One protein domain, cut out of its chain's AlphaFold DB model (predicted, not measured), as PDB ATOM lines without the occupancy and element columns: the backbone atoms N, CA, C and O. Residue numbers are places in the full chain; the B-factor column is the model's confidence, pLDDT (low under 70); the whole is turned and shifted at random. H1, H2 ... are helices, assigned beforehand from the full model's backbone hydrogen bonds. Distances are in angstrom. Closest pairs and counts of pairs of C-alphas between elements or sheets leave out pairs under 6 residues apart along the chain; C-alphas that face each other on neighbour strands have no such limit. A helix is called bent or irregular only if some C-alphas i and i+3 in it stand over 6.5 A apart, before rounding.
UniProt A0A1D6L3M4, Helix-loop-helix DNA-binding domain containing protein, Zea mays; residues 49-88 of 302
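This is residues 49 to 88 of the 302 residues of the protein "Helix-loop-helix DNA-binding domain containing protein" of Zea mays (UniProt A0A1D6L3M4). Two long helices, H1 and then H2, make an open V: they meet at one corner, by the link at Asp 69, and their far ends are spread wide with nothing between them. The outline is flat, with spans of 32 by 26 by 6 A. The printed part has 40 residues with two named helices and no named strand; the class is all helix. The whole is loose, with a radius of gyration of the C-alphas of 12.6 A.

Find C-alpha 49 at (-31.769, -56.132, -11.967); from there H1, residues 49 to 68, runs 29.0 A to C-alpha 68 at (-34.905, -27.293, -11.181), with y rising along the way. One residue later, H2, residues 70 to 87, begins at C-alpha 70 and runs 26.0 A to C-alpha 87 at (-8.014, -40.279, -5.955). Neither helix is bent.

Look at the corner first: H1 and H2 touch only at the corner by their link, with 4 pairs of C-alphas within 8 A. The closest C-alphas are those of Ala 66 and Gly 73, 4.8 A apart. H1 touches H2 with residues 65 to 67 alone, and H2 touches H1 with residues 72 to 73 alone. Their lines stand at a steep tilt of 55 degrees, and they run opposite ways. Their centres are 17.7 A apart. In the backbones of H1 and H2, every O i to N i+4 pair is within hydrogen-bond range.

The two C-alphas farthest apart are those of Leu 49 and Ala 71, at 32.5 A. Residues 49 to 61 of H1 stand free, and so do residues 77 to 88, of which 77 to 87 belong to H2. The link from H1 to H2 is tight, and the printed part has no cut. The mean pLDDT of the printed part is 70.5; in the B-factor column, residues 49 to 56, 62 to 63 and 65 to 74 are under 70.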
ATOM      1  N   LEU A  49     -30.894 -56.867 -11.040       53.69
ATOM      2  CA  LEU A  49     -31.769 -56.132 -11.967       53.69
ATOM      3  C   LEU A  49     -32.652 -55.096 -11.249       53.69
ATOM      4  O   LEU A  49     -32.943 -54.024 -11.790       53.69
ATOM      5  N   GLN A  50     -33.051 -55.382 -10.008       56.16
ATOM      6  CA  GLN A  50     -33.824 -54.457  -9.182       56.16
ATOM      7  C   GLN A  50     -32.957 -53.298  -8.656       56.16
ATOM      8  O   GLN A  50     -33.395 -52.146  -8.675       56.16
ATOM      9  N   GLY A  51     -31.693 -53.568  -8.303       60.56
ATOM     10  CA  GLY A  51     -30.701 -52.542  -7.963       60.56
ATOM     11  C   GLY A  51     -30.367 -51.614  -9.137       60.56
ATOM     12  O   GLY A  51     -30.286 -50.396  -8.958       60.56
ATOM     13  N   ASP A  52     -30.264 -52.161 -10.350       59.81
ATOM     14  CA  ASP A  52     -30.048 -51.373 -11.569       59.81
ATOM     15  C   ASP A  52     -31.261 -50.488 -11.895       59.81
ATOM     16  O   ASP A  52     -31.104 -49.327 -12.285       59.81
ATOM     17  N   SER A  53     -32.475 -50.987 -11.650       60.00
ATOM     18  CA  SER A  53     -33.720 -50.227 -11.826       60.00
ATOM     19  C   SER A  53     -33.858 -49.082 -10.816       60.00
ATOM     20  O   SER A  53     -34.260 -47.977 -11.197       60.00
ATOM     21  N   SER A  54     -33.483 -49.309  -9.551       63.78
ATOM     22  CA  SER A  54     -33.461 -48.264  -8.517       63.78
ATOM     23  C   SER A  54     -32.449 -47.173  -8.858       63.78
ATOM     24  O   SER A  54     -32.814 -46.000  -8.925       63.78
ATOM     25  N   ARG A  55     -31.214 -47.552  -9.218       64.25
ATOM     26  CA  ARG A  55     -30.176 -46.596  -9.646       64.25
ATOM     27  C   ARG A  55     -30.611 -45.751 -10.838       64.25
ATOM     28  O   ARG A  55     -30.284 -44.566 -10.906       64.25
ATOM     29  N   ARG A  56     -31.345 -46.343 -11.785       68.06
ATOM     30  CA  ARG A  56     -31.872 -45.617 -12.949       68.06
ATOM     31  C   ARG A  56     -32.926 -44.588 -12.546       68.06
ATOM     32  O   ARG A  56     -32.889 -43.471 -13.058       68.06
ATOM     33  N   ARG A  57     -33.833 -44.934 -11.625       70.69
ATOM     34  CA  ARG A  57     -34.840 -43.999 -11.091       70.69
ATOM     35  C   ARG A  57     -34.186 -42.854 -10.321       70.69
ATOM     36  O   ARG A  57     -34.514 -41.699 -10.586       70.69
ATOM     37  N   ASP A  58     -33.203 -43.157  -9.479       73.06
ATOM     38  CA  ASP A  58     -32.461 -42.148  -8.716       73.06
ATOM     39  C   ASP A  58     -31.706 -41.183  -9.641       73.06
ATOM     40  O   ASP A  58     -31.713 -39.973  -9.421       73.06
ATOM     41  N   ASN A  59     -31.123 -41.683 -10.738       71.75
ATOM     42  CA  ASN A  59     -30.457 -40.831 -11.728       71.75
ATOM     43  C   ASN A  59     -31.434 -39.890 -12.451       71.75
ATOM     44  O   ASN A  59     -31.101 -38.735 -12.707       71.75
ATOM     45  N   ILE A  60     -32.645 -40.362 -12.770       72.38
ATOM     46  CA  ILE A  60     -33.680 -39.537 -13.410       72.38
ATOM     47  C   ILE A  60     -34.163 -38.444 -12.452       72.38
ATOM     48  O   ILE A  60     -34.325 -37.300 -12.876       72.38
ATOM     49  N   LEU A  61     -34.362 -38.768 -11.172       71.88
ATOM     50  CA  LEU A  61     -34.761 -37.788 -10.160       71.88
ATOM     51  C   LEU A  61     -33.668 -36.739  -9.932       71.88
ATOM     52  O   LEU A  61     -33.965 -35.552 -10.008       71.88
ATOM     53  N   GLN A  62     -32.404 -37.152  -9.801       67.75
ATOM     54  CA  GLN A  62     -31.271 -36.221  -9.685       67.75
ATOM     55  C   GLN A  62     -31.127 -35.315 -10.911       67.75
ATOM     56  O   GLN A  62     -30.858 -34.126 -10.775       67.75
ATOM     57  N   ARG A  63     -31.352 -35.844 -12.121       68.75
ATOM     58  CA  ARG A  63     -31.363 -35.032 -13.348       68.75
ATOM     59  C   ARG A  63     -32.505 -34.021 -13.358       68.75
ATOM     60  O   ARG A  63     -32.300 -32.897 -13.798       68.75
ATOM     61  N   ARG A  64     -33.694 -34.394 -12.880       70.62
ATOM     62  CA  ARG A  64     -34.842 -33.475 -12.774       70.62
ATOM     63  C   ARG A  64     -34.614 -32.394 -11.718       70.62
ATOM     64  O   ARG A  64     -35.021 -31.257 -11.923       70.62
ATOM     65  N   GLU A  65     -33.941 -32.733 -10.625       60.94
ATOM     66  CA  GLU A  65     -33.598 -31.793  -9.558       60.94
ATOM     67  C   GLU A  65     -32.494 -30.819  -9.996       60.94
ATOM     68  O   GLU A  65     -32.633 -29.621  -9.785       60.94
ATOM     69  N   ALA A  66     -31.489 -31.286 -10.747       58.38
ATOM     70  CA  ALA A  66     -30.469 -30.429 -11.362       58.38
ATOM     71  C   ALA A  66     -31.020 -29.485 -12.451       58.38
ATOM     72  O   ALA A  66     -30.430 -28.442 -12.712       58.38
ATOM     73  N   VAL A  67     -32.143 -29.839 -13.093       65.94
ATOM     74  CA  VAL A  67     -32.868 -28.942 -14.016       65.94
ATOM     75  C   VAL A  67     -33.695 -27.903 -13.253       65.94
ATOM     76  O   VAL A  67     -33.875 -26.794 -13.745       65.94
ATOM     77  N   ARG A  68     -34.186 -28.236 -12.052       69.44
ATOM     78  CA  ARG A  68     -34.905 -27.293 -11.181       69.44
ATOM     79  C   ARG A  68     -33.977 -26.335 -10.437       69.44
ATOM     80  O   ARG A  68     -34.374 -25.199 -10.211       69.44
ATOM     81  N   ASP A  69     -32.782 -26.783 -10.068       61.34
ATOM     82  CA  ASP A  69     -31.778 -25.978  -9.376       61.34
ATOM     83  C   ASP A  69     -30.380 -26.209  -9.993       61.34
ATOM     84  O   ASP A  69     -29.654 -27.140  -9.614       61.34
ATOM     85  N   PRO A  70     -29.982 -25.373 -10.969       62.81
ATOM     86  CA  PRO A  70     -28.688 -25.502 -11.630       62.81
ATOM     87  C   PRO A  70     -27.504 -25.228 -10.687       62.81
ATOM     88  O   PRO A  70     -26.412 -25.763 -10.915       62.81
ATOM     89  N   ALA A  71     -27.699 -24.469  -9.601       66.88
ATOM     90  CA  ALA A  71     -26.652 -24.223  -8.610       66.88
ATOM     91  C   ALA A  71     -26.359 -25.496  -7.798       66.88
ATOM     92  O   ALA A  71     -25.196 -25.881  -7.638       66.88
ATOM     93  N   ALA A  72     -27.398 -26.232  -7.388       60.91
ATOM     94  CA  ALA A  72     -27.242 -27.527  -6.720       60.91
ATOM     95  C   ALA A  72     -26.497 -28.559  -7.596       60.91
ATOM     96  O   ALA A  72     -25.626 -29.292  -7.105       60.91
ATOM     97  N   GLY A  73     -26.764 -28.569  -8.909       60.59
ATOM     98  CA  GLY A  73     -26.055 -29.413  -9.879       60.59
ATOM     99  C   GLY A  73     -24.567 -29.067 -10.018       60.59
ATOM    100  O   GLY A  73     -23.716 -29.965 -10.069       60.59
ATOM    101  N   ALA A  74     -24.225 -27.776 -10.005       68.88
ATOM    102  CA  ALA A  74     -22.839 -27.312 -10.068       68.88
ATOM    103  C   ALA A  74     -22.026 -27.751  -8.835       68.88
ATOM    104  O   ALA A  74     -20.900 -28.242  -8.973       68.88
ATOM    105  N   HIS A  75     -22.605 -27.665  -7.632       73.25
ATOM    106  CA  HIS A  75     -21.947 -28.117  -6.399       73.25
ATOM    107  C   HIS A  75     -21.708 -29.634  -6.381       73.25
ATOM    108  O   HIS A  75     -20.644 -30.094  -5.944       73.25
ATOM    109  N   GLN A  76     -22.652 -30.426  -6.901       75.12
ATOM    110  CA  GLN A  76     -22.489 -31.876  -7.018       75.12
ATOM    111  C   GLN A  76     -21.381 -32.239  -8.020       75.12
ATOM    112  O   GLN A  76     -20.531 -33.084  -7.718       75.12
ATOM    113  N   GLY A  77     -21.337 -31.556  -9.168       74.38
ATOM    114  CA  GLY A  77     -20.272 -31.708 -10.162       74.38
ATOM    115  C   GLY A  77     -18.890 -31.370  -9.594       74.38
ATOM    116  O   GLY A  77     -17.951 -32.158  -9.734       74.38
ATOM    117  N   GLN A  78     -18.774 -30.259  -8.860       77.38
ATOM    118  CA  GLN A  78     -17.522 -29.874  -8.203       77.38
ATOM    119  C   GLN A  78     -17.083 -30.880  -7.133       77.38
ATOM    120  O   GLN A  78     -15.890 -31.175  -7.016       77.38
ATOM    121  N   ARG A  79     -18.020 -31.445  -6.364       79.94
ATOM    122  CA  ARG A  79     -17.706 -32.451  -5.339       79.94
ATOM    123  C   ARG A  79     -17.160 -33.737  -5.957       79.94
ATOM    124  O   ARG A  79     -16.144 -34.247  -5.480       79.94
ATOM    125  N   LEU A  80     -17.782 -34.227  -7.029       85.06
ATOM    126  CA  LEU A  80     -17.310 -35.408  -7.759       85.06
ATOM    127  C   LEU A  80     -15.942 -35.161  -8.405       85.06
ATOM    128  O   LEU A  80     -15.046 -35.995  -8.284       85.06
ATOM    129  N   HIS A  81     -15.744 -33.987  -9.007       80.00
ATOM    130  CA  HIS A  81     -14.461 -33.592  -9.585       80.00
ATOM    131  C   HIS A  81     -13.344 -33.518  -8.527       80.00
ATOM    132  O   HIS A  81     -12.264 -34.082  -8.717       80.00
ATOM    133  N   ARG A  82     -13.609 -32.909  -7.360       80.94
ATOM    134  CA  ARG A  82     -12.663 -32.888  -6.227       80.94
ATOM    135  C   ARG A  82     -12.343 -34.298  -5.726       80.94
ATOM    136  O   ARG A  82     -11.185 -34.579  -5.424       80.94
ATOM    137  N   GLN A  83     -13.332 -35.191  -5.660       85.44
ATOM    138  CA  GLN A  83     -13.127 -36.579  -5.236       85.44
ATOM    139  C   GLN A  83     -12.263 -37.371  -6.229       85.44
ATOM    140  O   GLN A  83     -11.364 -38.098  -5.805       85.44
ATOM    141  N   GLN A  84     -12.489 -37.207  -7.535       85.75
ATOM    142  CA  GLN A  84     -11.661 -37.830  -8.572       85.75
ATOM    143  C   GLN A  84     -10.217 -37.318  -8.525       85.75
ATOM    144  O   GLN A  84      -9.288 -38.119  -8.577       85.75
ATOM    145  N   ARG A  85     -10.015 -36.008  -8.333       83.44
ATOM    146  CA  ARG A  85      -8.667 -35.422  -8.224       83.44
ATOM    147  C   ARG A  85      -7.918 -35.891  -6.980       83.44
ATOM    148  O   ARG A  85      -6.742 -36.205  -7.089       83.44
ATOM    149  N   ARG A  86      -8.606 -36.044  -5.840       82.06
ATOM    150  CA  ARG A  86      -8.021 -36.660  -4.635       82.06
ATOM    151  C   ARG A  86      -7.584 -38.103  -4.879       82.06
ATOM    152  O   ARG A  86      -6.499 -38.475  -4.456       82.06
ATOM    153  N   ARG A  87      -8.393 -38.902  -5.584       85.44
ATOM    154  CA  ARG A  87      -8.014 -40.279  -5.955       85.44
ATOM    155  C   ARG A  87      -6.829 -40.328  -6.917       85.44
ATOM    156  O   ARG A  87      -6.034 -41.249  -6.830       85.44
ATOM    157  N   ALA A  88      -6.710 -39.341  -7.797       81.19
ATOM    158  CA  ALA A  88      -5.588 -39.210  -8.719       81.19
ATOM    159  C   ALA A  88      -4.338 -38.565  -8.084       81.19
ATOM    160  O   ALA A  88      -3.373 -38.310  -8.796       81.19
TER     161      ALA A  88